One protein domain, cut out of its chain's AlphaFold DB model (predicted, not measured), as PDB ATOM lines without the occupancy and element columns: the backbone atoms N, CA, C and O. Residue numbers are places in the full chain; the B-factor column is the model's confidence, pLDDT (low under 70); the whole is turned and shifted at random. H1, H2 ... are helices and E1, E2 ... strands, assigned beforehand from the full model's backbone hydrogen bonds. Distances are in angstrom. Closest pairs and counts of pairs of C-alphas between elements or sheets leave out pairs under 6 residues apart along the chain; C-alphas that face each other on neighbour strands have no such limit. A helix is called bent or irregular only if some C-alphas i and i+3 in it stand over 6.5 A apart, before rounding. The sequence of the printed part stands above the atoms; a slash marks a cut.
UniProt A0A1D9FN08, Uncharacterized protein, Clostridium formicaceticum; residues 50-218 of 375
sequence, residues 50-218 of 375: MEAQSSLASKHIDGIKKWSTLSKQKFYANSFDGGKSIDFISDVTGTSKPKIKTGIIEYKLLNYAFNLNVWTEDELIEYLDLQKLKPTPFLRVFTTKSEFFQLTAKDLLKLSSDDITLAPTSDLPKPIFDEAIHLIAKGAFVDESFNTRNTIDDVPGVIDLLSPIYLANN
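This is residues 50 to 218 of the 375 residues of an uncharacterized protein of Clostridium formicaceticum (UniProt A0A1D9FN08). What shape do these atoms make? H4 runs as a bridge through the middle of an elongated, mostly helical body, with H1, H2 and H3 grouped at one end of it and H6, H8 and the small hairpin of E1 and E2 toward the other. H9 lies at the far end of the whole, and H5 lies off to one side, apart from the other named elements. How large is it? The printed part has 169 residues with nine named helices and two named strands, in the order H1 to H7, E1, E2, H8, H9, and the strands make one antiparallel sheet. It is compact, with a radius of gyration of the C-alphas of 17.0 A, and spans 53 by 34 by 29 A.

Where does the printed part begin? H1, residues 50 to 61, begins with C-alpha 50 at (355.156, 280.355, 276.495). H2 is residues 69 to 81, 18.3 A long, H3 residues 86 to 93, and H4 residues 97 to 113, 24.6 A long. What follows? H5 is residues 121 to 126, H6 residues 136 to 141, H7 residues 153 to 156, E1 residues 159 to 161 and E2 residues 168 to 170. H8 is residues 174 to 189, 22.1 A long. H9, residues 206 to 217, ends with C-alpha 217 at (398.763, 276.803, 255.740) and is only just irregular, with C-alphas 209 and 212 7.0 A apart.

What does the hub, H4, touch? It touches H2 about perpendicular at 86 degrees, the closest C-alphas being Gln 73 and Gly 103, 4.6 A. It touches H3 with residues 97 to 101 alone, H8 with residue 113 alone, where the closest C-alphas of Ala 113 and Ile 181 are 6.0 A apart, and only just H6, with 3 pairs of C-alphas within 8 A. What happens at the two ends? H1 touches H3 at a steep tilt of 60 degrees, with the closest C-alphas, Ser 58 and Thr 93, 5.6 A apart. H8 and H9 form a helical hairpin, closest at C-alphas 180 and 206, 6.1 A. How do the backbones pair? In the hairpin of E1 and E2, N 160 and O 169 are 2.8 A apart, within hydrogen-bond range. Every O i to N i+4 pair is within range in H2, H3, H4, H5, H6 and H8, against 7 of 8 in H1 and 4 of 8 in H9; H7 is too short for one.

How far does it reach? The two C-alphas farthest apart, those of Ala 52 and Asn 218, are 54.4 A apart, and the printed part has no cut. Which links are long? Those from H6 to H7, 11 residues, and from H8 to H9, 16 residues. Where is confidence low? The model's pLDDT is under 70 at residues 50, 53 to 65, 127, 130 to 131 and 216 to 218.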
ATOM      1  N   MET A  50     354.933 280.837 277.859       68.44
ATOM      2  CA  MET A  50     355.156 280.355 276.495       68.44
ATOM      3  C   MET A  50     353.856 280.292 275.686       68.44
ATOM      4  O   MET A  50     353.806 280.787 274.567       68.44
ATOM      5  N   GLU A  51     352.787 279.770 276.286       72.94
ATOM      6  CA  GLU A  51     351.418 279.791 275.752       72.94
ATOM      7  C   GLU A  51     350.964 281.220 275.415       72.94
ATOM      8  O   GLU A  51     350.556 281.498 274.287       72.94
ATOM      9  N   ALA A  52     351.139 282.157 276.353       74.81
ATOM     10  CA  ALA A  52     350.865 283.569 276.104       74.81
ATOM     11  C   ALA A  52     351.714 284.143 274.960       74.81
ATOM     12  O   ALA A  52     351.208 284.917 274.147       74.81
ATOM     13  N   GLN A  53     352.997 283.774 274.871       69.75
ATOM     14  CA  GLN A  53     353.872 284.217 273.786       69.75
ATOM     15  C   GLN A  53     353.432 283.661 272.422       69.75
ATOM     16  O   GLN A  53     353.441 284.431 271.467       69.75
ATOM     17  N   SER A  54     352.969 282.411 272.321       68.31
ATOM     18  CA  SER A  54     352.381 281.858 271.088       68.31
ATOM     19  C   SER A  54     351.126 282.627 270.653       68.31
ATOM     20  O   SER A  54     351.028 283.059 269.504       68.31
ATOM     21  N   SER A  55     350.206 282.892 271.587       66.69
ATOM     22  CA  SER A  55     348.963 283.646 271.340       66.69
ATOM     23  C   SER A  55     349.181 285.137 271.032       66.69
ATOM     24  O   SER A  55     348.300 285.793 270.468       66.69
ATOM     25  N   LEU A  56     350.347 285.694 271.381       67.38
ATOM     26  CA  LEU A  56     350.792 287.023 270.947       67.38
ATOM     27  C   LEU A  56     351.557 286.976 269.612       67.38
ATOM     28  O   LEU A  56     351.436 287.912 268.822       67.38
ATOM     29  N   ALA A  57     352.330 285.921 269.345       62.78
ATOM     30  CA  ALA A  57     353.171 285.808 268.154       62.78
ATOM     31  C   ALA A  57     352.349 285.801 266.864       62.78
ATOM     32  O   ALA A  57     352.626 286.598 265.969       62.78
ATOM     33  N   SER A  58     351.288 284.992 266.792       62.97
ATOM     34  CA  SER A  58     350.384 284.951 265.632       62.97
ATOM     35  C   SER A  58     349.803 286.338 265.302       62.97
ATOM     36  O   SER A  58     349.875 286.796 264.160       62.97
ATOM     37  N   LYS A  59     349.343 287.080 266.321       62.88
ATOM     38  CA  LYS A  59     348.842 288.464 266.199       62.88
ATOM     39  C   LYS A  59     349.903 289.471 265.723       62.88
ATOM     40  O   LYS A  59     349.543 290.498 265.148       62.88
ATOM     41  N   HIS A  60     351.192 289.228 265.974       61.88
ATOM     42  CA  HIS A  60     352.277 290.194 265.747       61.88
ATOM     43  C   HIS A  60     353.249 289.850 264.612       61.88
ATOM     44  O   HIS A  60     354.038 290.708 264.204       61.88
ATOM     45  N   ILE A  61     353.213 288.634 264.074       59.50
ATOM     46  CA  ILE A  61     354.081 288.244 262.959       59.50
ATOM     47  C   ILE A  61     353.546 288.798 261.635       59.50
ATOM     48  O   ILE A  61     354.347 289.349 260.870       59.50
ATOM     49  N   ASP A  62     352.223 288.785 261.432       54.03
ATOM     50  CA  ASP A  62     351.563 289.361 260.248       54.03
ATOM     51  C   ASP A  62     350.564 290.495 260.514       54.03
ATOM     52  O   ASP A  62     350.096 291.123 259.562       54.03
ATOM     53  N   GLY A  63     350.297 290.838 261.777       55.53
ATOM     54  CA  GLY A  63     349.430 291.963 262.134       55.53
ATOM     55  C   GLY A  63     349.955 293.347 261.715       55.53
ATOM     56  O   GLY A  63     351.109 293.526 261.330       55.53
ATOM     57  N   ILE A  64     349.090 294.359 261.857       51.06
ATOM     58  CA  ILE A  64     349.278 295.744 261.366       51.06
ATOM     59  C   ILE A  64     350.619 296.368 261.799       51.06
ATOM     60  O   ILE A  64     351.229 297.112 261.034       51.06
ATOM     61  N   LYS A  65     351.112 296.047 263.005       60.59
ATOM     62  CA  LYS A  65     352.478 296.376 263.436       60.59
ATOM     63  C   LYS A  65     353.284 295.091 263.621       60.59
ATOM     64  O   LYS A  65     353.299 294.517 264.713       60.59
ATOM     65  N   LYS A  66     353.942 294.666 262.539       70.81
ATOM     66  CA  LYS A  66     354.800 293.475 262.499       70.81
ATOM     67  C   LYS A  66     355.992 293.616 263.455       70.81
ATOM     68  O   LYS A  66     356.564 294.699 263.583       70.81
ATOM     69  N   TRP A  67     356.378 292.523 264.112       74.38
ATOM     70  CA  TRP A  67     357.638 292.437 264.864       74.38
ATOM     71  C   TRP A  67     358.861 292.685 263.966       74.38
ATOM     72  O   TRP A  67     358.863 292.291 262.797       74.38
ATOM     73  N   SER A  68     359.912 293.294 264.533       81.31
ATOM     74  CA  SER A  68     361.219 293.420 263.873       81.31
ATOM     75  C   SER A  68     361.847 292.043 263.638       81.31
ATOM     76  O   SER A  68     361.496 291.070 264.310       81.31
ATOM     77  N   THR A  69     362.799 291.957 262.704       85.38
ATOM     78  CA  THR A  69     363.525 290.711 262.406       85.38
ATOM     79  C   THR A  69     364.137 290.114 263.672       85.38
ATOM     80  O   THR A  69     363.865 288.956 263.977       85.38
ATOM     81  N   LEU A  70     364.821 290.937 264.479       87.75
ATOM     82  CA  LEU A  70     365.424 290.528 265.749       87.75
ATOM     83  C   LEU A  70     364.390 290.011 266.760       87.75
ATOM     84  O   LEU A  70     364.617 288.988 267.400       87.75
ATOM     85  N   SER A  71     363.216 290.645 266.864       86.69
ATOM     86  CA  SER A  71     362.134 290.152 267.727       86.69
ATOM     87  C   SER A  71     361.570 288.806 267.260       86.69
ATOM     88  O   SER A  71     361.239 287.969 268.098       86.69
ATOM     89  N   LYS A  72     361.483 288.567 265.942       88.56
ATOM     90  CA  LYS A  72     361.052 287.275 265.377       88.56
ATOM     91  C   LYS A  72     362.102 286.183 265.605       88.56
ATOM     92  O   LYS A  72     361.768 285.142 266.159       88.56
ATOM     93  N   GLN A  73     363.364 286.457 265.274       92.06
ATOM     94  CA  GLN A  73     364.518 285.581 265.525       92.06
ATOM     95  C   GLN A  73     364.607 285.192 267.018       92.06
ATOM     96  O   GLN A  73     364.647 284.009 267.357       92.06
ATOM     97  N   LYS A  74     364.493 286.177 267.924       91.12
ATOM     98  CA  LYS A  74     364.436 285.973 269.380       91.12
ATOM     99  C   LYS A  74     363.238 285.128 269.814       91.12
ATOM    100  O   LYS A  74     363.375 284.307 270.718       91.12
ATOM    101  N   PHE A  75     362.061 285.307 269.213       90.38
ATOM    102  CA  PHE A  75     360.905 284.454 269.505       90.38
ATOM    103  C   PHE A  75     361.144 283.001 269.066       90.38
ATOM    104  O   PHE A  75     360.843 282.094 269.842       90.38
ATOM    105  N   TYR A  76     361.735 282.767 267.889       94.38
ATOM    106  CA  TYR A  76     362.043 281.411 267.421       94.38
ATOM    107  C   TYR A  76     363.037 280.710 268.354       94.38
ATOM    108  O   TYR A  76     362.756 279.600 268.801       94.38
ATOM    109  N   ALA A  77     364.141 281.375 268.713       94.19
ATOM    110  CA  ALA A  77     365.157 280.816 269.605       94.19
ATOM    111  C   ALA A  77     364.588 280.471 270.991       94.19
ATOM    112  O   ALA A  77     364.645 279.316 271.394       94.19
ATOM    113  N   ASN A  78     363.917 281.416 271.664       91.81
ATOM    114  CA  ASN A  78     363.288 281.153 272.968       91.81
ATOM    115  C   ASN A  78     362.212 280.049 272.916       91.81
ATOM    116  O   ASN A  78     361.971 279.386 273.922       91.81
ATOM    117  N   SER A  79     361.535 279.859 271.777       90.44
ATOM    118  CA  SER A  79     360.558 278.770 271.622       90.44
ATOM    119  C   SER A  79     361.256 277.416 271.478       90.44
ATOM    120  O   SER A  79     360.836 276.441 272.097       90.44
ATOM    121  N   PHE A  80     362.336 277.373 270.697       95.19
ATOM    122  CA  PHE A  80     363.155 276.181 270.481       95.19
ATOM    123  C   PHE A  80     363.870 275.745 271.767       95.19
ATOM    124  O   PHE A  80     363.763 274.591 272.170       95.19
ATOM    125  N   ASP A  81     364.481 276.695 272.480       92.00
ATOM    126  CA  ASP A  81     365.102 276.491 273.798       92.00
ATOM    127  C   ASP A  81     364.069 276.113 274.875       92.00
ATOM    128  O   ASP A  81     364.380 275.433 275.849       92.00
ATOM    129  N   GLY A  82     362.805 276.487 274.660       89.12
ATOM    130  CA  GLY A  82     361.640 276.004 275.398       89.12
ATOM    131  C   GLY A  82     361.160 274.593 275.016       89.12
ATOM    132  O   GLY A  82     360.059 274.205 275.408       89.12
ATOM    133  N   GLY A  83     361.929 273.839 274.227       91.50
ATOM    134  CA  GLY A  83     361.612 272.471 273.812       91.50
ATOM    135  C   GLY A  83     360.565 272.356 272.698       91.50
ATOM    136  O   GLY A  83     359.969 271.290 272.536       91.50
ATOM    137  N   LYS A  84     360.286 273.425 271.936       90.75
ATOM    138  CA  LYS A  84     359.368 273.362 270.784       90.75
ATOM    139  C   LYS A  84     360.105 273.011 269.495       90.75
ATOM    140  O   LYS A  84     361.124 273.608 269.163       90.75
ATOM    141  N   SER A  85     359.540 272.081 268.728       94.81
ATOM    142  CA  SER A  85     360.052 271.733 267.404       94.81
ATOM    143  C   SER A  85     359.932 272.906 266.426       94.81
ATOM    144  O   SER A  85     359.021 273.733 266.517       94.81
ATOM    145  N   ILE A  86     360.827 272.944 265.435       95.50
ATOM    146  CA  ILE A  86     360.769 273.899 264.314       95.50
ATOM    147  C   ILE A  86     359.421 273.798 263.579       95.50
ATOM    148  O   ILE A  86     358.904 274.805 263.106       95.50
ATOM    149  N   ASP A  87     358.833 272.602 263.543       94.62
ATOM    150  CA  ASP A  87     357.505 272.319 262.998       94.62
ATOM    151  C   ASP A  87     356.404 273.067 263.763       94.62
ATOM    152  O   ASP A  87     355.702 273.880 263.171       94.62
ATOM    153  N   PHE A  88     356.332 272.914 265.090       90.38
ATOM    154  CA  PHE A  88     355.373 273.653 265.920       90.38
ATOM    155  C   PHE A  88     355.540 275.176 265.780       90.38
ATOM    156  O   PHE A  88     354.559 275.918 265.726       90.38
ATOM    157  N   ILE A  89     356.785 275.662 265.692       91.81
ATOM    158  CA  ILE A  89     357.060 277.087 265.469       91.81
ATOM    159  C   ILE A  89     356.598 277.504 264.060       91.81
ATOM    160  O   ILE A  89     356.028 278.581 263.913       91.81
ATOM    161  N   SER A  90     356.774 276.667 263.033       92.50
ATOM    162  CA  SER A  90     356.280 276.907 261.667       92.50
ATOM    163  C   SER A  90     354.760 277.065 261.648       92.50
ATOM    164  O   SER A  90     354.256 278.043 261.096       92.50
ATOM    165  N   ASP A  91     354.039 276.168 262.319       87.25
ATOM    166  CA  ASP A  91     352.574 276.148 262.324       87.25
ATOM    167  C   ASP A  91     351.978 277.339 263.099       87.25
ATOM    168  O   ASP A  91     351.047 277.991 262.627       87.25
ATOM    169  N   VAL A  92     352.562 277.701 264.250       83.38
ATOM    170  CA  VAL A  92     352.126 278.855 265.067       83.38
ATOM    171  C   VAL A  92     352.443 280.209 264.409       83.38
ATOM    172  O   VAL A  92     351.791 281.211 264.712       83.38
ATOM    173  N   THR A  93     353.446 280.273 263.525       84.06
ATOM    174  CA  THR A  93     353.967 281.542 262.976       84.06
ATOM    175  C   THR A  93     353.739 281.749 261.481       84.06
ATOM    176  O   THR A  93     354.067 282.823 260.975       84.06
ATOM    177  N   GLY A  94     353.271 280.734 260.748       85.25
ATOM    178  CA  GLY A  94     353.185 280.751 259.282       85.25
ATOM    179  C   GLY A  94     354.536 280.906 258.562       85.25
ATOM    180  O   GLY A  94     354.575 281.088 257.345       85.25
ATOM    181  N   THR A  95     355.660 280.870 259.286       88.56
ATOM    182  CA  THR A  95     357.001 281.080 258.728       88.56
ATOM    183  C   THR A  95     357.633 279.740 258.379       88.56
ATOM    184  O   THR A  95     357.649 278.829 259.195       88.56
ATOM    185  N   SER A  96     358.193 279.604 257.174       95.12
ATOM    186  CA  SER A  96     358.726 278.316 256.721       95.12
ATOM    187  C   SER A  96     359.902 277.813 257.573       95.12
ATOM    188  O   SER A  96     360.809 278.573 257.923       95.12
ATOM    189  N   LYS A  97     359.922 276.497 257.828       96.31
ATOM    190  CA  LYS A  97     360.942 275.787 258.627       96.31
ATOM    191  C   LYS A  97     362.400 276.225 258.356       96.31
ATOM    192  O   LYS A  97     363.113 276.456 259.333       96.31
ATOM    193  N   PRO A  98     362.864 276.433 257.100       96.50
ATOM    194  CA  PRO A  98     364.230 276.908 256.849       96.50
ATOM    195  C   PRO A  98     364.489 278.316 257.401       96.50
ATOM    196  O   PRO A  98     365.513 278.538 258.036       96.50
ATOM    197  N   LYS A  99     363.540 279.251 257.239       95.25
ATOM    198  CA  LYS A  99     363.649 280.617 257.786       95.25
ATOM    199  C   LYS A  99     363.651 280.622 259.316       95.25
ATOM    200  O   LYS A  99     364.277 281.493 259.912       95.25
ATOM    201  N   ILE A 100     362.989 279.648 259.944       95.56
ATOM    202  CA  ILE A 100     363.052 279.437 261.395       95.56
ATOM    203  C   ILE A 100     364.429 278.897 261.807       95.56
ATOM    204  O   ILE A 100     365.044 279.517 262.671       95.56
ATOM    205  N   LYS A 101     364.967 277.831 261.176       96.62
ATOM    206  CA  LYS A 101     366.327 277.320 261.494       96.62
ATOM    207  C   LYS A 101     367.380 278.423 261.328       96.62
ATOM    208  O   LYS A 101     368.149 278.654 262.255       96.62
ATOM    209  N   THR A 102     367.358 279.162 260.213       95.69
ATOM    210  CA  THR A 102     368.236 280.328 259.999       95.69
ATOM    211  C   THR A 102     368.059 281.376 261.099       95.69
ATOM    212  O   THR A 102     369.038 281.739 261.740       95.69
ATOM    213  N   GLY A 103     366.824 281.797 261.397       95.38
ATOM    214  CA  GLY A 103     366.566 282.827 262.406       95.38
ATOM    215  C   GLY A 103     366.946 282.441 263.842       95.38
ATOM    216  O   GLY A 103     367.285 283.322 264.631       95.38
ATOM    217  N   ILE A 104     366.926 281.147 264.185       97.12
ATOM    218  CA  ILE A 104     367.443 280.644 265.467       97.12
ATOM    219  C   ILE A 104     368.972 280.764 265.497       97.12
ATOM    220  O   ILE A 104     369.505 281.328 266.449       97.12
ATOM    221  N   ILE A 105     369.664 280.287 264.456       96.31
ATOM    222  CA  ILE A 105     371.134 280.335 264.358       96.31
ATOM    223  C   ILE A 105     371.629 281.789 264.385       96.31
ATOM    224  O   ILE A 105     372.530 282.118 265.152       96.31
ATOM    225  N   GLU A 106     370.995 282.682 263.619       95.44
ATOM    226  CA  GLU A 106     371.293 284.121 263.604       95.44
ATOM    227  C   GLU A 106     371.125 284.761 264.993       95.44
ATOM    228  O   GLU A 106     372.004 285.499 265.442       95.44
ATOM    229  N   TYR A 107     370.033 284.455 265.713       95.19
ATOM    230  CA  TYR A 107     369.856 284.945 267.083       95.19
ATOM    231  C   TYR A 107     370.914 284.383 268.031       95.19
ATOM    232  O   TYR A 107     371.430 285.123 268.864       95.19
ATOM    233  N   LYS A 108     371.242 283.091 267.929       96.06
ATOM    234  CA  LYS A 108     372.204 282.444 268.827       96.06
ATOM    235  C   LYS A 108     373.634 282.921 268.591       96.06
ATOM    236  O   LYS A 108     374.340 283.119 269.570       96.06
ATOM    237  N   LEU A 109     374.026 283.203 267.349       96.06
ATOM    238  CA  LEU A 109     375.305 283.841 267.017       96.06
ATOM    239  C   LEU A 109     375.401 285.270 267.577       96.06
ATOM    240  O   LEU A 109     376.394 285.624 268.206       96.06
ATOM    241  N   LEU A 110     374.345 286.073 267.416       93.94
ATOM    242  CA  LEU A 110     374.283 287.428 267.971       93.94
ATOM    243  C   LEU A 110     374.297 287.416 269.512       93.94
ATOM    244  O   LEU A 110     375.029 288.169 270.148       93.94
ATOM    245  N   ASN A 111     373.512 286.527 270.124       92.75
ATOM    246  CA  ASN A 111     373.456 286.363 271.574       92.75
ATOM    247  C   ASN A 111     374.789 285.834 272.130       92.75
ATOM    248  O   ASN A 111     375.178 286.237 273.218       92.75
ATOM    249  N   TYR A 112     375.496 284.966 271.401       95.00
ATOM    250  CA  TYR A 112     376.841 284.509 271.759       95.00
ATOM    251  C   TYR A 112     377.820 285.685 271.830       95.00
ATOM    252  O   TYR A 112     378.456 285.868 272.865       95.00
ATOM    253  N   ALA A 113     377.858 286.538 270.798       93.69
ATOM    254  CA  ALA A 113     378.718 287.724 270.768       93.69
ATOM    255  C   ALA A 113     378.498 288.651 271.980       93.69
ATOM    256  O   ALA A 113     379.457 289.155 272.559       93.69
ATOM    257  N   PHE A 114     377.247 288.832 272.412       89.94
ATOM    258  CA  PHE A 114     376.897 289.668 273.572       89.94
ATOM    259  C   PHE A 114     377.123 288.999 274.940       89.94
ATOM    260  O   PHE A 114     377.002 289.667 275.959       89.94
ATOM    261  N   ASN A 115     377.449 287.702 274.982       91.19
ATOM    262  CA  ASN A 115     377.813 286.976 276.208       91.19
ATOM    263  C   ASN A 115     379.319 286.632 276.252       91.19
ATOM    264  O   ASN A 115     379.736 285.753 277.006       91.19
ATOM    265  N   LEU A 116     380.142 287.316 275.451       92.19
ATOM    266  CA  LEU A 116     381.598 287.288 275.580       92.19
ATOM    267  C   LEU A 116     382.034 288.186 276.749       92.19
ATOM    268  O   LEU A 116     381.625 289.343 276.832       92.19
ATOM    269  N   ASN A 117     382.909 287.680 277.622       88.94
ATOM    270  CA  ASN A 117     383.399 288.380 278.823       88.94
ATOM    271  C   ASN A 117     384.480 289.441 278.504       88.94
ATOM    272  O   ASN A 117     385.523 289.485 279.150       88.94
ATOM    273  N   VAL A 118     384.247 290.247 277.466       89.19
ATOM    274  CA  VAL A 118     385.178 291.260 276.927       89.19
ATOM    275  C   VAL A 118     384.562 292.660 276.844       89.19
ATOM    276  O   VAL A 118     385.287 293.631 276.659       89.19
ATOM    277  N   TRP A 119     383.239 292.772 276.981       89.19
ATOM    278  CA  TRP A 119     382.516 294.045 276.957       89.19
ATOM    279  C   TRP A 119     382.597 294.774 278.297       89.19
ATOM    280  O   TRP A 119     382.512 294.154 279.359       89.19
ATOM    281  N   THR A 120     382.677 296.101 278.245       87.06
ATOM    282  CA  THR A 120     382.464 296.963 279.415       87.06
ATOM    283  C   THR A 120     380.973 297.116 279.744       87.06
ATOM    284  O   THR A 120     380.106 296.912 278.889       87.06
ATOM    285  N   GLU A 121     380.648 297.494 280.988       81.75
ATOM    286  CA  GLU A 121     379.256 297.763 281.392       81.75
ATOM    287  C   GLU A 121     378.640 298.923 280.587       81.75
ATOM    288  O   GLU A 121     377.476 298.844 280.195       81.75
ATOM    289  N   ASP A 122     379.432 299.952 280.263       81.75
ATOM    290  CA  ASP A 122     378.992 301.094 279.456       81.75
ATOM    291  C   ASP A 122     378.672 300.684 278.004       81.75
ATOM    292  O   ASP A 122     377.594 301.011 277.499       81.75
ATOM    293  N   GLU A 123     379.531 299.884 277.348       81.19
ATOM    294  CA  GLU A 123     379.254 299.339 276.004       81.19
ATOM    295  C   GLU A 123     377.961 298.502 275.979       81.19
ATOM    296  O   GLU A 123     377.148 298.627 275.057       81.19
ATOM    297  N   LEU A 124     377.740 297.683 277.017       78.62
ATOM    298  CA  LEU A 124     376.534 296.861 277.176       78.62
ATOM    299  C   LEU A 124     375.253 297.693 277.354       78.62
ATOM    300  O   LEU A 124     374.189 297.275 276.892       78.62
ATOM    301  N   ILE A 125     375.336 298.853 278.012       78.31
ATOM    302  CA  ILE A 125     374.186 299.725 278.298       78.31
ATOM    303  C   ILE A 125     373.864 300.654 277.119       78.31
ATOM    304  O   ILE A 125     372.688 300.823 276.781       78.31
ATOM    305  N   GLU A 126     374.874 301.268 276.500       74.62
ATOM    306  CA  GLU A 126     374.672 302.283 275.461       74.62
ATOM    307  C   GLU A 126     374.403 301.662 274.079       74.62
ATOM    308  O   GLU A 126     373.404 301.999 273.431       74.62
ATOM    309  N   TYR A 127     375.240 300.710 273.654       69.94
ATOM    310  CA  TYR A 127     375.275 300.229 272.267       69.94
ATOM    311  C   TYR A 127     374.535 298.900 272.050       69.94
ATOM    312  O   TYR A 127     374.016 298.648 270.959       69.94
ATOM    313  N   LEU A 128     374.417 298.056 273.083       71.19
ATOM    314  CA  LEU A 128     373.916 296.677 272.953       71.19
ATOM    315  C   LEU A 128     372.432 296.479 273.349       71.19
ATOM    316  O   LEU A 128     371.972 295.354 273.565       71.19
ATOM    317  N   ASP A 129     371.623 297.550 273.357       72.56
ATOM    318  CA  ASP A 129     370.164 297.458 273.543       72.56
ATOM    319  C   ASP A 129     369.475 296.723 272.376       72.56
ATOM    320  O   ASP A 129     369.121 297.303 271.342       72.56
ATOM    321  N   LEU A 130     369.185 295.439 272.609       68.12
ATOM    322  CA  LEU A 130     368.438 294.519 271.741       68.12
ATOM    323  C   LEU A 130     367.093 295.044 271.196       68.12
ATOM    324  O   LEU A 130     366.548 294.434 270.276       68.12
ATOM    325  N   GLN A 131     366.514 296.121 271.741       66.69
ATOM    326  CA  GLN A 131     365.296 296.743 271.202       66.69
ATOM    327  C   GLN A 131     365.574 297.811 270.132       66.69
ATOM    328  O   GLN A 131     364.704 298.055 269.293       66.69
ATOM    329  N   LYS A 132     366.758 298.438 270.150       71.75
ATOM    330  CA  LYS A 132     367.201 299.441 269.162       71.75
ATOM    331  C   LYS A 132     368.121 298.850 268.088       71.75
ATOM    332  O   LYS A 132     368.168 299.373 266.973       71.75
ATOM    333  N   LEU A 133     368.841 297.782 268.432       78.81
ATOM    334  CA  LEU A 133     369.897 297.168 267.633       78.81
ATOM    335  C   LEU A 133     369.439 296.771 266.215       78.81
ATOM    336  O   LEU A 133     368.400 296.133 266.023       78.81
ATOM    337  N   LYS A 134     370.257 297.108 265.211       83.94
ATOM    338  CA  LYS A 134     370.086 296.704 263.806       83.94
ATOM    339  C   LYS A 134     371.049 295.538 263.520       83.94
ATOM    340  O   LYS A 134     372.185 295.805 263.151       83.94
ATOM    341  N   PRO A 135     370.662 294.254 263.635       86.12
ATOM    342  CA  PRO A 135     371.615 293.142 263.505       86.12
ATOM    343  C   PRO A 135     372.145 292.924 262.073       86.12
ATOM    344  O   PRO A 135     372.972 292.046 261.852       86.12
ATOM    345  N   THR A 136     371.661 293.678 261.080       89.12
ATOM    346  CA  THR A 136     371.927 293.431 259.657       89.12
ATOM    347  C   THR A 136     373.399 293.552 259.233       89.12
ATOM    348  O   THR A 136     373.791 292.715 258.426       89.12
ATOM    349  N   PRO A 137     374.224 294.517 259.702       89.81
ATOM    350  CA  PRO A 137     375.652 294.555 259.363       89.81
ATOM    351  C   PRO A 137     376.372 293.304 259.882       89.81
ATOM    352  O   PRO A 137     376.892 292.527 259.084       89.81
ATOM    353  N   PHE A 138     376.263 293.050 261.193       93.31
ATOM    354  CA  PHE A 138     376.803 291.871 261.876       93.31
ATOM    355  C   PHE A 138     376.416 290.562 261.177       93.31
ATOM    356  O   PHE A 138     377.286 289.829 260.725       93.31
ATOM    357  N   LEU A 139     375.118 290.277 261.015       93.00
ATOM    358  CA  LEU A 139     374.664 289.013 260.418       93.00
ATOM    359  C   LEU A 139     375.070 288.869 258.945       93.00
ATOM    360  O   LEU A 139     375.297 287.754 258.478       93.00
ATOM    361  N   ARG A 140     375.163 289.977 258.200       91.62
ATOM    362  CA  ARG A 140     375.488 289.925 256.773       91.62
ATOM    363  C   ARG A 140     376.959 289.623 256.521       91.62
ATOM    364  O   ARG A 140     377.219 288.906 255.553       91.62
ATOM    365  N   VAL A 141     377.885 290.089 257.366       93.44
ATOM    366  CA  VAL A 141     379.328 289.889 257.137       93.44
ATOM    367  C   VAL A 141     379.669 288.405 256.977       93.44
ATOM    368  O   VAL A 141     380.349 288.033 256.024       93.44
ATOM    369  N   PHE A 142     379.051 287.534 257.788       93.81
ATOM    370  CA  PHE A 142     379.177 286.070 257.725       93.81
ATOM    371  C   PHE A 142     378.840 285.461 256.352       93.81
ATOM    372  O   PHE A 142     379.327 284.381 256.028       93.81
ATOM    373  N   THR A 143     378.039 286.144 255.529       91.69
ATOM    374  CA  THR A 143     377.630 285.687 254.186       91.69
ATOM    375  C   THR A 143     378.368 286.380 253.036       91.69
ATOM    376  O   THR A 143     378.278 285.926 251.896       91.69
ATOM    377  N   THR A 144     379.107 287.459 253.307       91.94
ATOM    378  CA  THR A 144     379.968 288.114 252.310       91.94
ATOM    379  C   THR A 144     381.295 287.379 252.148       91.94
ATOM    380  O   THR A 144     381.826 286.816 253.109       91.94
ATOM    381  N   LYS A 145     381.837 287.395 250.926       93.00
ATOM    382  CA  LYS A 145     383.214 286.975 250.656       93.00
ATOM    383  C   LYS A 145     384.195 288.074 251.051       93.00
ATOM    384  O   LYS A 145     383.929 289.238 250.778       93.00
ATOM    385  N   SER A 146     385.308 287.667 251.645       92.00
ATOM    386  CA  SER A 146     386.542 288.445 251.743       92.00
ATOM    387  C   SER A 146     387.144 288.635 250.346       92.00
ATOM    388  O   SER A 146     387.150 287.693 249.548       92.00
ATOM    389  N   GLU A 147     387.667 289.822 250.052       89.94
ATOM    390  CA  GLU A 147     388.487 290.078 248.866       89.94
ATOM    391  C   GLU A 147     389.928 289.587 249.088       89.94
ATOM    392  O   GLU A 147     390.534 289.027 248.173       89.94
ATOM    393  N   PHE A 148     390.445 289.700 250.316       87.19
ATOM    394  CA  PHE A 148     391.787 289.256 250.700       87.19
ATOM    395  C   PHE A 148     391.936 287.723 250.691       87.19
ATOM    396  O   PHE A 148     392.878 287.189 250.105       87.19
ATOM    397  N   PHE A 149     390.991 286.996 251.296       87.56
ATOM    398  CA  PHE A 149     391.034 285.534 251.428       87.56
ATOM    399  C   PHE A 149     390.148 284.769 250.420       87.56
ATOM    400  O   PHE A 149     390.220 283.542 250.370       87.56
ATOM    401  N   GLN A 150     389.272 285.438 249.653       91.06
ATOM    402  CA  GLN A 150     388.344 284.847 248.653       91.06
ATOM    403  C   GLN A 150     387.281 283.842 249.180       91.06
ATOM    404  O   GLN A 150     386.429 283.344 248.420       91.06
ATOM    405  N   LEU A 151     387.287 283.587 250.490       91.25
ATOM    406  CA  LEU A 151     386.346 282.766 251.261       91.25
ATOM    407  C   LEU A 151     385.249 283.627 251.910       91.25
ATOM    408  O   LEU A 151     385.419 284.840 252.040       91.25
ATOM    409  N   THR A 152     384.123 283.038 252.337       93.88
ATOM    410  CA  THR A 152     383.170 283.794 253.173       93.88
ATOM    411  C   THR A 152     383.684 283.922 254.601       93.88
ATOM    412  O   THR A 152     384.434 283.076 255.084       93.88
ATOM    413  N   ALA A 153     383.240 284.954 255.313       92.00
ATOM    414  CA  ALA A 153     383.532 285.109 256.737       92.00
ATOM    415  C   ALA A 153     383.068 283.906 257.581       92.00
ATOM    416  O   ALA A 153     383.723 283.557 258.560       92.00
ATOM    417  N   LYS A 154     381.986 283.216 257.185       94.12
ATOM    418  CA  LYS A 154     381.603 281.934 257.791       94.12
ATOM    419  C   LYS A 154     382.704 280.880 257.615       94.12
ATOM    420  O   LYS A 154     383.063 280.224 258.586       94.12
ATOM    421  N   ASP A 155     383.254 280.731 256.412       93.94
ATOM    422  CA  ASP A 155     384.292 279.727 256.118       93.94
ATOM    423  C   ASP A 155     385.635 280.077 256.795       93.94
ATOM    424  O   ASP A 155     386.332 279.194 257.295       93.94
ATOM    425  N   LEU A 156     385.972 281.372 256.868       93.25
ATOM    426  CA  LEU A 156     387.169 281.901 257.540       93.25
ATOM    427  C   LEU A 156     387.143 281.725 259.058       93.25
ATOM    428  O   LEU A 156     388.176 281.502 259.680       93.25
ATOM    429  N   LEU A 157     385.955 281.794 259.655       94.31
ATOM    430  CA  LEU A 157     385.749 281.516 261.075       94.31
ATOM    431  C   LEU A 157     385.408 280.045 261.337       94.31
ATOM    432  O   LEU A 157     385.090 279.688 262.471       94.31
ATOM    433  N   LYS A 158     385.440 279.200 260.292       94.12
ATOM    434  CA  LYS A 158     385.003 277.792 260.290       94.12
ATOM    435  C   LYS A 158     383.664 277.592 261.017       94.12
ATOM    436  O   LYS A 158     383.470 276.632 261.756       94.12
ATOM    437  N   LEU A 159     382.768 278.563 260.852       95.19
ATOM    438  CA  LEU A 159     381.559 278.737 261.645       95.19
ATOM    439  C   LEU A 159     380.479 277.753 261.194       95.19
ATOM    440  O   LEU A 159     379.984 277.815 260.068       95.19
ATOM    441  N   SER A 160     380.054 276.892 262.107       95.00
ATOM    442  CA  SER A 160     378.930 275.979 261.940       95.00
ATOM    443  C   SER A 160     377.866 276.230 263.017       95.00
ATOM    444  O   SER A 160     377.926 277.201 263.777       95.00
ATOM    445  N   SER A 161     376.849 275.375 263.054       95.00
ATOM    446  CA  SER A 161     375.856 275.328 264.124       95.00
ATOM    447  C   SER A 161     375.689 273.889 264.585       95.00
ATOM    448  O   SER A 161     375.484 273.022 263.737       95.00
ATOM    449  N   ASP A 162     375.709 273.645 265.893       95.00
ATOM    450  CA  ASP A 162     375.380 272.334 266.458       95.00
ATOM    451  C   ASP A 162     373.976 271.881 266.013       95.00
ATOM    452  O   ASP A 162     373.018 272.651 266.091       95.00
ATOM    453  N   ASP A 163     373.827 270.644 265.538       90.50
ATOM    454  CA  ASP A 163     372.577 270.203 264.903       90.50
ATOM    455  C   ASP A 163     371.422 269.979 265.889       90.50
ATOM    456  O   ASP A 163     370.258 270.028 265.478       90.50
ATOM    457  N   ILE A 164     371.719 269.779 267.179       90.25
ATOM    458  CA  ILE A 164     370.712 269.571 268.230       90.25
ATOM    459  C   ILE A 164     370.257 270.912 268.813       90.25
ATOM    460  O   ILE A 164     369.061 271.187 268.899       90.25
ATOM    461  N   THR A 165     371.200 271.757 269.227       92.69
ATOM    462  CA  THR A 165     370.927 273.012 269.943       92.69
ATOM    463  C   THR A 165     370.870 274.235 269.034       92.69
ATOM    464  O   THR A 165     370.359 275.270 269.462       92.69
ATOM    465  N   LEU A 166     371.377 274.164 267.799       95.12
ATOM    466  CA  LEU A 166     371.534 275.299 266.877       95.12
ATOM    467  C   LEU A 166     372.418 276.441 267.424       95.12
ATOM    468  O   LEU A 166     372.342 277.572 266.940       95.12
ATOM    469  N   ALA A 167     373.244 276.165 268.438       94.56
ATOM    470  CA  ALA A 167     374.256 277.094 268.935       94.56
ATOM    471  C   ALA A 167     375.432 277.213 267.942       94.56
ATOM    472  O   ALA A 167     375.739 276.230 267.264       94.56
ATOM    473  N   PRO A 168     376.100 278.380 267.840       95.62
ATOM    474  CA  PRO A 168     377.266 278.544 266.976       95.62
ATOM    475  C   PRO A 168     378.441 277.679 267.452       95.62
ATOM    476  O   PRO A 168     378.725 277.604 268.649       95.62
ATOM    477  N   THR A 169     379.141 277.060 266.506       95.50
ATOM    478  CA  THR A 169     380.347 276.247 266.732       95.50
ATOM    479  C   THR A 169     381.443 276.642 265.741       95.50
ATOM    480  O   THR A 169     381.150 277.215 264.694       95.50
ATOM    481  N   SER A 170     382.711 276.378 266.063       96.25
ATOM    482  CA  SER A 170     383.850 276.709 265.197       96.25
ATOM    483  C   SER A 170     384.991 275.711 265.378       96.25
ATOM    484  O   SER A 170     385.292 275.323 266.505       96.25
ATOM    485  N   ASP A 171     385.656 275.363 264.273       94.75
ATOM    486  CA  ASP A 171     386.895 274.569 264.256       94.75
ATOM    487  C   ASP A 171     388.168 275.448 264.390       94.75
ATOM    488  O   ASP A 171     389.276 275.035 264.018       94.75
ATOM    489  N   LEU A 172     388.029 276.700 264.844       93.75
ATOM    490  CA  LEU A 172     389.143 277.547 265.284       93.75
ATOM    491  C   LEU A 172     389.366 277.415 266.804       93.75
ATOM    492  O   LEU A 172     388.423 277.137 267.548       93.75
ATOM    493  N   PRO A 173     390.592 277.661 267.310       94.50
ATOM    494  CA  PRO A 173     390.840 277.759 268.746       94.50
ATOM    495  C   PRO A 173     389.921 278.800 269.395       94.50
ATOM    496  O   PRO A 173     389.871 279.944 268.939       94.50
ATOM    497  N   LYS A 174     389.228 278.424 270.480       94.06
ATOM    498  CA  LYS A 174     388.187 279.258 271.111       94.06
ATOM    499  C   LYS A 174     388.594 280.731 271.331       94.06
ATOM    500  O   LYS A 174     387.789 281.573 270.962       94.06
ATOM    501  N   PRO A 175     389.798 281.078 271.841       95.12
ATOM    502  CA  PRO A 175     390.169 282.483 272.042       95.12
ATOM    503  C   PRO A 175     390.145 283.309 270.749       95.12
ATOM    504  O   PRO A 175     389.642 284.423 270.749       95.12
ATOM    505  N   ILE A 176     390.606 282.730 269.636       95.12
ATOM    506  CA  ILE A 176     390.632 283.378 268.317       95.12
ATOM    507  C   ILE A 176     389.205 283.567 267.788       95.12
ATOM    508  O   ILE A 176     388.883 284.604 267.214       95.12
ATOM    509  N   PHE A 177     388.333 282.574 267.987       96.19
ATOM    510  CA  PHE A 177     386.926 282.683 267.597       96.19
ATOM    511  C   PHE A 177     386.173 283.719 268.446       96.19
ATOM    512  O   PHE A 177     385.460 284.550 267.888       96.19
ATOM    513  N   ASP A 178     386.370 283.717 269.769       96.56
ATOM    514  CA  ASP A 178     385.821 284.721 270.689       96.56
ATOM    515  C   ASP A 178     386.239 286.139 270.259       96.56
ATOM    516  O   ASP A 178     385.395 287.022 270.111       96.56
ATOM    517  N   GLU A 179     387.536 286.347 270.013       96.44
ATOM    518  CA  GLU A 179     388.116 287.636 269.628       96.44
ATOM    519  C   GLU A 179     387.605 288.113 268.261       96.44
ATOM    520  O   GLU A 179     387.142 289.247 268.138       96.44
ATOM    521  N   ALA A 180     387.569 287.239 267.250       96.25
ATOM    522  CA  ALA A 180     387.037 287.584 265.933       96.25
ATOM    523  C   ALA A 180     385.541 287.950 265.981       96.25
ATOM    524  O   ALA A 180     385.114 288.913 265.342       96.25
ATOM    525  N   ILE A 181     384.737 287.220 266.765       96.81
ATOM    526  CA  ILE A 181     383.316 287.532 266.962       96.81
ATOM    527  C   ILE A 181     383.135 288.848 267.737       96.81
ATOM    528  O   ILE A 181     382.222 289.612 267.411       96.81
ATOM    529  N   HIS A 182     384.001 289.155 268.710       95.31
ATOM    530  CA  HIS A 182     384.002 290.450 269.395       95.31
ATOM    531  C   HIS A 182     384.321 291.603 268.437       95.31
ATOM    532  O   HIS A 182     383.532 292.542 268.373       95.31
ATOM    533  N   LEU A 183     385.402 291.523 267.652       95.06
ATOM    534  CA  LEU A 183     385.780 292.562 266.682       95.06
ATOM    535  C   LEU A 183     384.654 292.824 265.664       95.06
ATOM    536  O   LEU A 183     384.277 293.973 265.427       95.06
ATOM    537  N   ILE A 184     384.039 291.759 265.136       94.88
ATOM    538  CA  ILE A 184     382.885 291.845 264.224       94.88
ATOM    539  C   ILE A 184     381.664 292.488 264.900       94.88
ATOM    540  O   ILE A 184     380.963 293.283 264.273       94.88
ATOM    541  N   ALA A 185     381.389 292.185 266.169       93.31
ATOM    542  CA  ALA A 185     380.308 292.829 266.912       93.31
ATOM    543  C   ALA A 185     380.617 294.300 267.245       93.31
ATOM    544  O   ALA A 185     379.725 295.142 267.151       93.31
ATOM    545  N   LYS A 186     381.867 294.628 267.587       91.88
ATOM    546  CA  LYS A 186     382.290 295.984 267.959       91.88
ATOM    547  C   LYS A 186     382.201 296.925 266.758       91.88
ATOM    548  O   LYS A 186     381.491 297.928 266.832       91.88
ATOM    549  N   GLY A 187     382.759 296.518 265.615       91.44
ATOM    550  CA  GLY A 187     382.633 297.250 264.351       91.44
ATOM    551  C   GLY A 187     381.186 297.397 263.859       91.44
ATOM    552  O   GLY A 187     380.851 298.389 263.217       91.44
ATOM    553  N   ALA A 188     380.297 296.451 264.189       91.06
ATOM    554  CA  ALA A 188     378.893 296.489 263.768       91.06
ATOM    555  C   ALA A 188     377.973 297.349 264.653       91.06
ATOM    556  O   ALA A 188     376.901 297.742 264.180       91.06
ATOM    557  N   PHE A 189     378.326 297.573 265.926       88.50
ATOM    558  CA  PHE A 189     377.404 298.134 266.930       88.50
ATOM    559  C   PHE A 189     377.970 299.265 267.795       88.50
ATOM    560  O   PHE A 189     377.178 300.079 268.262       88.50
ATOM    561  N   VAL A 190     379.286 299.318 268.017       87.56
ATOM    562  CA  VAL A 190     379.949 300.341 268.850       87.56
ATOM    563  C   VAL A 190     380.650 301.363 267.961       87.56
ATOM    564  O   VAL A 190     380.339 302.549 268.017       87.56
ATOM    565  N   ASP A 191     381.536 300.895 267.081       86.69
ATOM    566  CA  ASP A 191     382.352 301.771 266.233       86.69
ATOM    567  C   ASP A 191     381.609 302.205 264.943       86.69
ATOM    568  O   ASP A 191     382.077 303.091 264.231       86.69
ATOM    569  N   GLU A 192     380.486 301.540 264.612       84.81
ATOM    570  CA  GLU A 192     379.764 301.575 263.315       84.81
ATOM    571  C   GLU A 192     380.705 301.564 262.075       84.81
ATOM    572  O   GLU A 192     380.381 302.106 261.015       84.81
ATOM    573  N   SER A 193     381.878 300.920 262.191       84.12
ATOM    574  CA  SER A 193     382.980 300.992 261.220       84.12
ATOM    575  C   SER A 193     382.650 300.361 259.867       84.12
ATOM    576  O   SER A 193     383.255 300.717 258.856       84.12
ATOM    577  N   PHE A 194     381.690 299.431 259.833       87.31
ATOM    578  CA  PHE A 194     381.256 298.751 258.618       87.31
ATOM    579  C   PHE A 194     379.728 298.615 258.548       87.31
ATOM    580  O   PHE A 194     379.016 298.561 259.549       87.31
ATOM    581  N   ASN A 195     379.199 298.552 257.326       87.81
ATOM    582  CA  ASN A 195     377.767 298.453 257.053       87.81
ATOM    583  C   ASN A 195     377.446 297.282 256.106       87.81
ATOM    584  O   ASN A 195     378.291 296.461 255.765       87.81
ATOM    585  N   THR A 196     376.199 297.189 255.643       81.19
ATOM    586  CA  THR A 196     375.723 296.082 254.795       81.19
ATOM    587  C   THR A 196     376.320 296.040 253.378       81.19
ATOM    588  O   THR A 196     375.955 295.160 252.598       81.19
ATOM    589  N   ARG A 197     377.221 296.952 253.006       82.38
ATOM    590  CA  ARG A 197     377.979 296.895 251.742       82.38
ATOM    591  C   ARG A 197     379.395 296.337 251.898       82.38
ATOM    592  O   ARG A 197     379.985 295.985 250.886       82.38
ATOM    593  N   ASN A 198     379.891 296.262 253.126       89.44
ATOM    594  CA  ASN A 198     381.243 295.840 253.469       89.44
ATOM    595  C   ASN A 198     381.357 294.313 253.609       89.44
ATOM    596  O   ASN A 198     380.353 293.594 253.610       89.44
ATOM    597  N   THR A 199     382.595 293.850 253.739       90.56
ATOM    598  CA  THR A 199     383.008 292.460 253.957       90.56
ATOM    599  C   THR A 199     383.650 292.305 255.346       90.56
ATOM    600  O   THR A 199     383.599 293.219 256.167       90.56
ATOM    601  N   ILE A 200     384.249 291.144 255.634       91.62
ATOM    602  CA  ILE A 200     385.063 290.940 256.850       91.62
ATOM    603  C   ILE A 200     386.382 291.728 256.817       91.62
ATOM    604  O   ILE A 200     386.931 292.034 257.870       91.62
ATOM    605  N   ASP A 201     386.855 292.102 255.629       90.81
ATOM    606  CA  ASP A 201     388.128 292.804 255.437       90.81
ATOM    607  C   ASP A 201     388.052 294.264 255.923       90.81
ATOM    608  O   ASP A 201     389.058 294.864 256.288       90.81
ATOM    609  N   ASP A 202     386.837 294.818 255.989       91.88
ATOM    610  CA  ASP A 202     386.534 296.147 256.527       91.88
ATOM    611  C   ASP A 202     386.440 296.181 258.069       91.88
ATOM    612  O   ASP A 202     386.179 297.238 258.650       91.88
ATOM    613  N   VAL A 203     386.588 295.038 258.750       92.19
ATOM    614  CA  VAL A 203     386.474 294.941 260.214       92.19
ATOM    615  C   VAL A 203     387.861 295.119 260.853       92.19
ATOM    616  O   VAL A 203     388.736 294.272 260.640       92.19
ATOM    617  N   PRO A 204     388.094 296.180 261.656       91.75
ATOM    618  CA  PRO A 204     389.410 296.463 262.229       91.75
ATOM    619  C   PRO A 204     390.004 295.277 263.004       91.75
ATOM    620  O   PRO A 204     389.322 294.641 263.805       91.75
ATOM    621  N   GLY A 205     391.283 294.978 262.756       91.06
ATOM    622  CA  GLY A 205     392.049 293.915 263.422       91.06
ATOM    623  C   GLY A 205     391.735 292.475 262.986       91.06
ATOM    624  O   GLY A 205     392.522 291.574 263.274       91.06
ATOM    625  N   VAL A 206     390.640 292.213 262.261       92.38
ATOM    626  CA  VAL A 206     390.248 290.830 261.914       92.38
ATOM    627  C   VAL A 206     391.178 290.203 260.871       92.38
ATOM    628  O   VAL A 206     391.479 289.012 260.961       92.38
ATOM    629  N   ILE A 207     391.698 290.988 259.918       91.38
ATOM    630  CA  ILE A 207     392.722 290.503 258.977       91.38
ATOM    631  C   ILE A 207     393.997 290.110 259.732       91.38
ATOM    632  O   ILE A 207     394.545 289.041 259.465       91.38
ATOM    633  N   ASP A 208     394.447 290.922 260.692       93.00
ATOM    634  CA  ASP A 208     395.673 290.670 261.463       93.00
ATOM    635  C   ASP A 208     395.547 289.418 262.346       93.00
ATOM    636  O   ASP A 208     396.479 288.618 262.428       93.00
ATOM    637  N   LEU A 209     394.367 289.198 262.935       93.50
ATOM    638  CA  LEU A 209     394.039 288.017 263.738       93.50
ATOM    639  C   LEU A 209     394.003 286.718 262.909       93.50
ATOM    640  O   LEU A 209     394.477 285.674 263.361       93.50
ATOM    641  N   LEU A 210     393.439 286.757 261.695       91.75
ATOM    642  CA  LEU A 210     393.238 285.561 260.863       91.75
ATOM    643  C   LEU A 210     394.413 285.255 259.920       91.75
ATOM    644  O   LEU A 210     394.632 284.090 259.568       91.75
ATOM    645  N   SER A 211     395.201 286.258 259.525       89.88
ATOM    646  CA  SER A 211     396.310 286.093 258.572       89.88
ATOM    647  C   SER A 211     397.358 285.050 258.991       89.88
ATOM    648  O   SER A 211     397.701 284.221 258.146       89.88
ATOM    649  N   PRO A 212     397.827 284.975 260.256       89.62
ATOM    650  CA  PRO A 212     398.767 283.934 260.686       89.62
ATOM    651  C   PRO A 212     398.241 282.509 260.466       89.62
ATOM    652  O   PRO A 212     399.008 281.602 260.148       89.62
ATOM    653  N   ILE A 213     396.924 282.315 260.586       88.00
ATOM    654  CA  ILE A 213     396.258 281.012 260.467       88.00
ATOM    655  C   ILE A 213     396.174 280.590 258.997       88.00
ATOM    656  O   ILE A 213     396.449 279.439 258.661       88.00
ATOM    657  N   TYR A 214     395.799 281.509 258.106       84.81
ATOM    658  CA  TYR A 214     395.537 281.186 256.701       84.81
ATOM    659  C   TYR A 214     396.778 281.307 255.801       84.81
ATOM    660  O   TYR A 214     396.915 280.532 254.856       84.81
ATOM    661  N   LEU A 215     397.730 282.195 256.109       80.88
ATOM    662  CA  LEU A 215     398.964 282.337 255.326       80.88
ATOM    663  C   LEU A 215     399.970 281.207 255.599       80.88
ATOM    664  O   LEU A 215     400.589 280.717 254.654       80.88
ATOM    665  N   ALA A 216     400.090 280.727 256.844       66.56
ATOM    666  CA  ALA A 216     400.987 279.613 257.178       66.56
ATOM    667  C   ALA A 216     400.585 278.302 256.469       66.56
ATOM    668  O   ALA A 216     401.428 277.609 255.896       66.56
ATOM    669  N   ASN A 217     399.283 277.997 256.420       58.59
ATOM    670  CA  ASN A 217     398.763 276.803 255.740       58.59
ATOM    671  C   ASN A 217     399.003 276.815 254.214       58.59
ATOM    672  O   ASN A 217     399.154 275.756 253.604       58.59
ATOM    673  N   ASN A 218     399.119 277.996 253.596       54.34
ATOM    674  CA  ASN A 218     399.433 278.135 252.169       54.34
ATOM    675  C   ASN A 218     400.925 277.943 251.831       54.34
ATOM    676  O   ASN A 218     401.261 277.827 250.654       54.34
TER     677      ASN A 218